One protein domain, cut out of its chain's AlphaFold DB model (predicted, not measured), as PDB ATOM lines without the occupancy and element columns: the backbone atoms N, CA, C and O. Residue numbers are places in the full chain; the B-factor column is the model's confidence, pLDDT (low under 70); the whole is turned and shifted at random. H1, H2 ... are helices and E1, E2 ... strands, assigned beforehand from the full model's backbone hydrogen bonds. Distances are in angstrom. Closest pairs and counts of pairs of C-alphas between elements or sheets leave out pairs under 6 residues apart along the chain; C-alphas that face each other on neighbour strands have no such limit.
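AT A GLANCE: This is residues 19 to 84 of the 440 residues of an uncharacterized protein of Monosporascus sp. mg162 (UniProt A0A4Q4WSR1). Little regular structure is here: a small three-strand sheet with one helix over one face, and two long loops, residues 22 to 47 and 52 to 67, reaching toward opposite ends of the long axis. Of 66 printed residues, 21 are in named elements, E1, E2, E3 and H1 along the chain; the class is mixed, the sheet antiparallel, E1 - E2 - E3. It is only just compact, close to loose, with radius of gyration of the C-alphas 13.0 A and spans 38 by 24 by 19 A.

HOW THE PARTS SIT: Start at E1, residues 19 to 21, in a hairpin with E2, residues 48 to 51: N 21 and O 48 are 2.9 A apart. E2 and E3, residues 68 to 71, form the next hairpin, N 49 to O 70 2.8 A, completing a meander, each strand the antiparallel neighbour of the one before. H1, residues 73 to 82, is on the sheet, making two layers, helix on one face; its height over the sheet is 9.8 A, and it runs along the strands, 3 degrees from E2 on the local plane. Its closest C-alphas to E3 are Ile 76 and Leu 70, 5.7 A. In H1 every O i to N i+4 pair is within hydrogen-bond range.

IN THESE COORDINATES: Find C-alpha 19 at (21.734, -38.002, 34.936), where E1 begins its 6.6 A. E2 spans 10.0 A, E3 9.6 A; H1 runs 13.9 A to C-alpha 82 at (24.888, -30.232, 49.987).

THE WHOLE: The C-alphas of Glu 28 and Glu 61, the two farthest apart, are 38.0 A apart. The printed part has no cut; the links E1 to E2 and E2 to E3 are long. Look for pLDDT under 70 at residues 22 to 35, 54, 58 and 60 to 67.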
ATOM      1  N   THR A  19      22.583 -36.991  35.578       85.94
ATOM      2  CA  THR A  19      21.734 -38.002  34.936       85.94
ATOM      3  C   THR A  19      21.071 -38.880  35.995       85.94
ATOM      4  O   THR A  19      21.746 -39.543  36.783       85.94
ATOM      5  N   VAL A  20      19.734 -38.901  36.013       83.69
ATOM      6  CA  VAL A  20      18.934 -39.704  36.952       83.69
ATOM      7  C   VAL A  20      18.460 -40.987  36.280       83.69
ATOM      8  O   VAL A  20      17.801 -40.937  35.243       83.69
ATOM      9  N   PHE A  21      18.709 -42.130  36.916       82.75
ATOM     10  CA  PHE A  21      18.302 -43.439  36.417       82.75
ATOM     11  C   PHE A  21      17.158 -44.007  37.261       82.75
ATOM     12  O   PHE A  21      17.307 -44.284  38.456       82.75
ATOM     13  N   ARG A  22      15.985 -44.173  36.634       66.62
ATOM     14  CA  ARG A  22      14.752 -44.642  37.282       66.62
ATOM     15  C   ARG A  22      14.301 -45.978  36.684       66.62
ATOM     16  O   ARG A  22      13.504 -46.005  35.758       66.62
ATOM     17  N   GLY A  23      14.775 -47.081  37.262       62.56
ATOM     18  CA  GLY A  23      14.238 -48.421  36.999       62.56
ATOM     19  C   GLY A  23      14.708 -49.091  35.705       62.56
ATOM     20  O   GLY A  23      15.679 -48.669  35.083       62.56
ATOM     21  N   TRP A  24      14.027 -50.189  35.362       51.66
ATOM     22  CA  TRP A  24      14.240 -50.963  34.139       51.66
ATOM     23  C   TRP A  24      13.545 -50.243  32.985       51.66
ATOM     24  O   TRP A  24      12.329 -50.341  32.845       51.66
ATOM     25  N   GLY A  25      14.293 -49.460  32.215       51.16
ATOM     26  CA  GLY A  25      13.818 -48.997  30.914       51.16
ATOM     27  C   GLY A  25      14.115 -50.038  29.841       51.16
ATOM     28  O   GLY A  25      15.033 -50.851  29.994       51.16
ATOM     29  N   ASP A  26      13.372 -49.977  28.742       45.75
ATOM     30  CA  ASP A  26      13.780 -50.670  27.530       45.75
ATOM     31  C   ASP A  26      15.108 -50.069  27.031       45.75
ATOM     32  O   ASP A  26      15.308 -48.849  27.078       45.75
ATOM     33  N   PRO A  27      16.053 -50.898  26.561       52.69
ATOM     34  CA  PRO A  27      17.323 -50.423  26.015       52.69
ATOM     35  C   PRO A  27      17.163 -49.611  24.714       52.69
ATOM     36  O   PRO A  27      18.142 -49.042  24.240       52.69
ATOM     37  N   GLU A  28      15.953 -49.533  24.149       50.22
ATOM     38  CA  GLU A  28      15.648 -48.861  22.879       50.22
ATOM     39  C   GLU A  28      14.981 -47.481  23.036       50.22
ATOM     40  O   GLU A  28      14.278 -47.021  22.133       50.22
ATOM     41  N   ASP A  29      15.205 -46.766  24.145       53.34
ATOM     42  CA  ASP A  29      14.849 -45.342  24.181       53.34
ATOM     43  C   ASP A  29      15.753 -44.556  23.206       53.34
ATOM     44  O   ASP A  29      16.892 -44.181  23.495       53.34
ATOM     45  N   THR A  30      15.221 -44.317  22.005       51.00
ATOM     46  CA  THR A  30      15.856 -43.563  20.909       51.00
ATOM     47  C   THR A  30      16.209 -42.114  21.262       51.00
ATOM     48  O   THR A  30      16.874 -41.444  20.474       51.00
ATOM     49  N   SER A  31      15.835 -41.622  22.451       61.53
ATOM     50  CA  SER A  31      16.225 -40.296  22.941       61.53
ATOM     51  C   SER A  31      17.726 -40.145  23.239       61.53
ATOM     52  O   SER A  31      18.173 -39.050  23.584       61.53
ATOM     53  N   GLY A  32      18.519 -41.219  23.128       59.81
ATOM     54  CA  GLY A  32      19.954 -41.204  23.430       59.81
ATOM     55  C   GLY A  32      20.254 -41.091  24.928       59.81
ATOM     56  O   GLY A  32      21.415 -40.950  25.322       59.81
ATOM     57  N   ARG A  33      19.225 -41.166  25.784       63.09
ATOM     58  CA  ARG A  33      19.404 -41.287  27.229       63.09
ATOM     59  C   ARG A  33      19.884 -42.690  27.551       63.09
ATOM     60  O   ARG A  33      19.309 -43.678  27.111       63.09
ATOM     61  N   ARG A  34      20.952 -42.779  28.344       67.81
ATOM     62  CA  ARG A  34      21.411 -44.064  28.869       67.81
ATOM     63  C   ARG A  34      20.306 -44.639  29.756       67.81
ATOM     64  O   ARG A  34      19.896 -43.997  30.721       67.81
ATOM     65  N   THR A  35      19.849 -45.842  29.442       68.00
ATOM     66  CA  THR A  35      18.981 -46.611  30.329       68.00
ATOM     67  C   THR A  35      19.837 -47.197  31.442       68.00
ATOM     68  O   THR A  35      20.827 -47.876  31.178       68.00
ATOM     69  N   GLY A  36      19.488 -46.909  32.692       70.19
ATOM     70  CA  GLY A  36      20.247 -47.408  33.834       70.19
ATOM     71  C   GLY A  36      20.019 -48.900  34.029       70.19
ATOM     72  O   GLY A  36      18.915 -49.395  33.813       70.19
ATOM     73  N   SER A  37      21.048 -49.622  34.466       76.31
ATOM     74  CA  SER A  37      20.944 -51.049  34.785       76.31
ATOM     75  C   SER A  37      21.166 -51.305  36.270       76.31
ATOM     76  O   SER A  37      22.003 -50.669  36.905       76.31
ATOM     77  N   LEU A  38      20.495 -52.321  36.824       74.50
ATOM     78  CA  LEU A  38      20.754 -52.790  38.191       74.50
ATOM     79  C   LEU A  38      22.219 -53.226  38.392       74.50
ATOM     80  O   LEU A  38      22.729 -53.172  39.505       74.50
ATOM     81  N   LYS A  39      22.892 -53.662  37.314       82.75
ATOM     82  CA  LYS A  39      24.324 -54.005  37.328       82.75
ATOM     83  C   LYS A  39      25.224 -52.774  37.431       82.75
ATOM     84  O   LYS A  39      26.329 -52.873  37.946       82.75
ATOM     85  N   GLU A  40      24.763 -51.639  36.916       85.50
ATOM     86  CA  GLU A  40      25.496 -50.368  36.919       85.50
ATOM     87  C   GLU A  40      25.183 -49.520  38.152       85.50
ATOM     88  O   GLU A  40      25.976 -48.652  38.529       85.50
ATOM     89  N   ALA A  41      24.035 -49.793  38.776       84.69
ATOM     90  CA  ALA A  41      23.588 -49.175  40.002       84.69
ATOM     91  C   ALA A  41      24.596 -49.433  41.137       84.69
ATOM     92  O   ALA A  41      24.908 -50.594  41.436       84.69
ATOM     93  N   PRO A  42      25.079 -48.388  41.829       87.06
ATOM     94  CA  PRO A  42      25.926 -48.563  42.999       87.06
ATOM     95  C   PRO A  42      25.205 -49.428  44.026       87.06
ATOM     96  O   PRO A  42      24.027 -49.220  44.320       87.06
ATOM     97  N   LYS A  43      25.905 -50.444  44.542       85.62
ATOM     98  CA  LYS A  43      25.354 -51.414  45.506       85.62
ATOM     99  C   LYS A  43      24.122 -52.182  44.984       85.62
ATOM    100  O   LYS A  43      23.410 -52.793  45.777       85.62
ATOM    101  N   GLY A  44      23.854 -52.151  43.674       82.31
ATOM    102  CA  GLY A  44      22.681 -52.773  43.059       82.31
ATOM    103  C   GLY A  44      21.346 -52.131  43.451       82.31
ATOM    104  O   GLY A  44      20.316 -52.803  43.376       82.31
ATOM    105  N   LYS A  45      21.345 -50.867  43.904       80.12
ATOM    106  CA  LYS A  45      20.141 -50.157  44.369       80.12
ATOM    107  C   LYS A  45      19.660 -49.108  43.361       80.12
ATOM    108  O   LYS A  45      20.436 -48.281  42.894       80.12
ATOM    109  N   ILE A  46      18.357 -49.105  43.093       79.94
ATOM    110  CA  ILE A  46      17.655 -48.070  42.318       79.94
ATOM    111  C   ILE A  46      16.705 -47.278  43.241       79.94
ATOM    112  O   ILE A  46      16.176 -47.877  44.178       79.94
ATOM    113  N   PRO A  47      16.442 -45.983  42.981       86.44
ATOM    114  CA  PRO A  47      17.059 -45.153  41.943       86.44
ATOM    115  C   PRO A  47      18.524 -44.811  42.261       86.44
ATOM    116  O   PRO A  47      18.955 -44.865  43.414       86.44
ATOM    117  N   TYR A  48      19.284 -44.457  41.223       90.12
ATOM    118  CA  TYR A  48      20.632 -43.904  41.367       90.12
ATOM    119  C   TYR A  48      20.857 -42.734  40.407       90.12
ATOM    120  O   TYR A  48      20.134 -42.557  39.422       90.12
ATOM    121  N   VAL A  49      21.857 -41.921  40.717       91.50
ATOM    122  CA  VAL A  49      22.230 -40.721  39.972       91.50
ATOM    123  C   VAL A  49      23.711 -40.792  39.621       91.50
ATOM    124  O   VAL A  49      24.526 -41.159  40.463       91.50
ATOM    125  N   GLU A  50      24.056 -40.453  38.381       90.81
ATOM    126  CA  GLU A  50      25.439 -40.252  37.932       90.81
ATOM    127  C   GLU A  50      25.677 -38.753  37.760       90.81
ATOM    128  O   GLU A  50      24.959 -38.091  37.006       90.81
ATOM    129  N   CYS A  51      26.670 -38.225  38.475       87.12
ATOM    130  CA  CYS A  51      27.059 -36.819  38.400       87.12
ATOM    131  C   CYS A  51      28.377 -36.719  37.635       87.12
ATOM    132  O   CYS A  51      29.380 -37.299  38.061       87.12
ATOM    133  N   ARG A  52      28.361 -36.030  36.490       83.94
ATOM    134  CA  ARG A  52      29.517 -35.962  35.578       83.94
ATOM    135  C   ARG A  52      30.380 -34.729  35.778       83.94
ATOM    136  O   ARG A  52      31.571 -34.783  35.489       83.94
ATOM    137  N   SER A  53      29.793 -33.664  36.313       80.00
ATOM    138  CA  SER A  53      30.486 -32.403  36.557       80.00
ATOM    139  C   SER A  53      30.234 -31.945  37.992       80.00
ATOM    140  O   SER A  53      29.074 -31.949  38.419       80.00
ATOM    141  N   PRO A  54      31.279 -31.559  38.744       68.19
ATOM    142  CA  PRO A  54      31.103 -30.997  40.072       68.19
ATOM    143  C   PRO A  54      30.418 -29.619  39.989       68.19
ATOM    144  O   PRO A  54      30.548 -28.924  38.977       68.19
ATOM    145  N   PRO A  55      29.704 -29.192  41.042       71.75
ATOM    146  CA  PRO A  55      29.224 -27.821  41.150       71.75
ATOM    147  C   PRO A  55      30.423 -26.872  41.221       71.75
ATOM    148  O   PRO A  55      31.366 -27.130  41.972       71.75
ATOM    149  N   ALA A  56      30.359 -25.744  40.509       72.94
ATOM    150  CA  ALA A  56      31.433 -24.742  40.466       72.94
ATOM    151  C   ALA A  56      31.875 -24.222  41.853       72.94
ATOM    152  O   ALA A  56      32.970 -23.689  42.000       72.94
ATOM    153  N   SER A  57      31.031 -24.380  42.876       70.69
ATOM    154  CA  SER A  57      31.266 -23.936  44.252       70.69
ATOM    155  C   SER A  57      32.143 -24.867  45.087       70.69
ATOM    156  O   SER A  57      32.529 -24.493  46.194       70.69
ATOM    157  N   THR A  58      32.449 -26.078  44.615       69.44
ATOM    158  CA  THR A  58      33.188 -27.043  45.429       69.44
ATOM    159  C   THR A  58      34.607 -27.208  44.904       69.44
ATOM    160  O   THR A  58      34.796 -27.578  43.751       69.44
ATOM    161  N   GLY A  59      35.600 -26.917  45.751       70.31
ATOM    162  CA  GLY A  59      37.014 -26.933  45.367       70.31
ATOM    163  C   GLY A  59      37.422 -28.232  44.667       70.31
ATOM    164  O   GLY A  59      37.084 -29.321  45.140       70.31
ATOM    165  N   GLU A  60      38.150 -28.096  43.554       64.12
ATOM    166  CA  GLU A  60      38.595 -29.198  42.682       64.12
ATOM    167  C   GLU A  60      39.244 -30.357  43.455       64.12
ATOM    168  O   GLU A  60      39.033 -31.514  43.104       64.12
ATOM    169  N   GLU A  61      39.960 -30.075  44.549       63.84
ATOM    170  CA  GLU A  61      40.674 -31.085  45.346       63.84
ATOM    171  C   GLU A  61      39.762 -32.084  46.083       63.84
ATOM    172  O   GLU A  61      40.208 -33.183  46.400       63.84
ATOM    173  N   ILE A  62      38.483 -31.763  46.327       60.53
ATOM    174  CA  ILE A  62      37.541 -32.672  47.016       60.53
ATOM    175  C   ILE A  62      36.839 -33.621  46.022       60.53
ATOM    176  O   ILE A  62      36.324 -34.666  46.413       60.53
ATOM    177  N   TRP A  63      36.851 -33.298  44.725       62.19
ATOM    178  CA  TRP A  63      36.057 -33.980  43.690       62.19
ATOM    179  C   TRP A  63      36.838 -34.912  42.770       62.19
ATOM    180  O   TRP A  63      36.267 -35.444  41.818       62.19
ATOM    181  N   VAL A  64      38.124 -35.137  43.043       54.91
ATOM    182  CA  VAL A  64      39.044 -35.870  42.152       54.91
ATOM    183  C   VAL A  64      38.639 -37.342  41.907       54.91
ATOM    184  O   VAL A  64      39.174 -37.987  41.011       54.91
ATOM    185  N   GLU A  65      37.601 -37.866  42.566       55.31
ATOM    186  CA  GLU A  65      36.886 -39.071  42.114       55.31
ATOM    187  C   GLU A  65      35.690 -38.713  41.205       55.31
ATOM    188  O   GLU A  65      34.518 -38.781  41.581       55.31
ATOM    189  N   ALA A  66      36.000 -38.314  39.969       54.16
ATOM    190  CA  ALA A  66      35.024 -38.031  38.920       54.16
ATOM    191  C   ALA A  66      34.139 -39.259  38.599       54.16
ATOM    192  O   ALA A  66      34.636 -40.365  38.380       54.16
ATOM    193  N   ASN A  67      32.827 -39.019  38.471       67.12
ATOM    194  CA  ASN A  67      31.711 -39.980  38.378       67.12
ATOM    195  C   ASN A  67      31.216 -40.529  39.722       67.12
ATOM    196  O   ASN A  67      31.040 -41.739  39.892       67.12
ATOM    197  N   VAL A  68      30.906 -39.631  40.661       83.62
ATOM    198  CA  VAL A  68      30.189 -40.015  41.878       83.62
ATOM    199  C   VAL A  68      28.815 -40.549  41.477       83.62
ATOM    200  O   VAL A  68      27.914 -39.811  41.065       83.62
ATOM    201  N   ARG A  69      28.666 -41.869  41.577       89.06
ATOM    202  CA  ARG A  69      27.378 -42.533  41.438       89.06
ATOM    203  C   ARG A  69      26.751 -42.666  42.811       89.06
ATOM    204  O   ARG A  69      27.241 -43.401  43.668       89.06
ATOM    205  N   LEU A  70      25.647 -41.966  43.002       90.44
ATOM    206  CA  LEU A  70      24.893 -41.975  44.243       90.44
ATOM    207  C   LEU A  70      23.696 -42.896  44.076       90.44
ATOM    208  O   LEU A  70      22.800 -42.625  43.286       90.44
ATOM    209  N   SER A  71      23.694 -44.002  44.806       88.75
ATOM    210  CA  SER A  71      22.494 -44.808  45.035       88.75
ATOM    211  C   SER A  71      21.813 -44.358  46.319       88.75
ATOM    212  O   SER A  71      22.526 -43.870  47.193       88.75
ATOM    213  N   ASP A  72      20.532 -44.699  46.483       85.25
ATOM    214  CA  ASP A  72      19.721 -44.438  47.687       85.25
ATOM    215  C   ASP A  72      19.167 -43.006  47.722       85.25
ATOM    216  O   ASP A  72      19.919 -42.037  47.628       85.25
ATOM    217  N   SER A  73      17.842 -42.863  47.814       86.81
ATOM    218  CA  SER A  73      17.162 -41.561  47.751       86.81
ATOM    219  C   SER A  73      17.661 -40.602  48.824       86.81
ATOM    220  O   SER A  73      17.872 -39.429  48.526       86.81
ATOM    221  N   THR A  74      17.929 -41.094  50.031       89.06
ATOM    222  CA  THR A  74      18.387 -40.264  51.147       89.06
ATOM    223  C   THR A  74      19.809 -39.756  50.915       89.06
ATOM    224  O   THR A  74      20.104 -38.587  51.168       89.06
ATOM    225  N   LEU A  75      20.690 -40.595  50.357       89.75
ATOM    226  CA  LEU A  75      22.042 -40.172  49.977       89.75
ATOM    227  C   LEU A  75      22.031 -39.206  48.789       89.75
ATOM    228  O   LEU A  75      22.771 -38.224  48.804       89.75
ATOM    229  N   ILE A  76      21.184 -39.467  47.790       91.19
ATOM    230  CA  ILE A  76      21.014 -38.599  46.622       91.19
ATOM    231  C   ILE A  76      20.546 -37.214  47.068       91.19
ATOM    232  O   ILE A  76      21.183 -36.227  46.717       91.19
ATOM    233  N   ILE A  77      19.481 -37.127  47.870       91.56
ATOM    234  CA  ILE A  77      18.942 -35.846  48.345       91.56
ATOM    235  C   ILE A  77      19.992 -35.107  49.170       91.56
ATOM    236  O   ILE A  77      20.288 -33.955  48.880       91.56
ATOM    237  N   LYS A  78      20.639 -35.777  50.131       91.88
ATOM    238  CA  LYS A  78      21.668 -35.149  50.972       91.88
ATOM    239  C   LYS A  78      22.828 -34.581  50.153       91.88
ATOM    240  O   LYS A  78      23.305 -33.489  50.452       91.88
ATOM    241  N   ALA A  79      23.287 -35.311  49.139       90.75
ATOM    242  CA  ALA A  79      24.359 -34.848  48.269       90.75
ATOM    243  C   ALA A  79      23.911 -33.669  47.397       90.75
ATOM    244  O   ALA A  79      24.577 -32.640  47.391       90.75
ATOM    245  N   LEU A  80      22.757 -33.779  46.729       90.62
ATOM    246  CA  LEU A  80      22.219 -32.710  45.883       90.62
ATOM    247  C   LEU A  80      21.937 -31.429  46.683       90.62
ATOM    248  O   LEU A  80      22.216 -30.336  46.191       90.62
ATOM    249  N   SER A  81      21.432 -31.557  47.913       91.69
ATOM    250  CA  SER A  81      21.228 -30.435  48.833       91.69
ATOM    251  C   SER A  81      22.556 -29.835  49.286       91.69
ATOM    252  O   SER A  81      22.723 -28.619  49.272       91.69
ATOM    253  N   GLY A  82      23.539 -30.678  49.627       89.19
ATOM    254  CA  GLY A  82      24.888 -30.232  49.987       89.19
ATOM    255  C   GLY A  82      25.606 -29.496  48.853       89.19
ATOM    256  O   GLY A  82      26.403 -28.598  49.104       89.19
ATOM    257  N   TRP A  83      25.286 -29.834  47.606       87.94
ATOM    258  CA  TRP A  83      25.779 -29.155  46.406       87.94
ATOM    259  C   TRP A  83      24.988 -27.896  46.037       87.94
ATOM    260  O   TRP A  83      25.351 -27.211  45.084       87.94
ATOM    261  N   GLY A  84      23.897 -27.598  46.749       88.25
ATOM    262  CA  GLY A  84      23.006 -26.480  46.443       88.25
ATOM    263  C   GLY A  84      22.208 -26.651  45.145       88.25
ATOM    264  O   GLY A  84      21.666 -25.675  44.636       88.25
TER     265      GLY A  84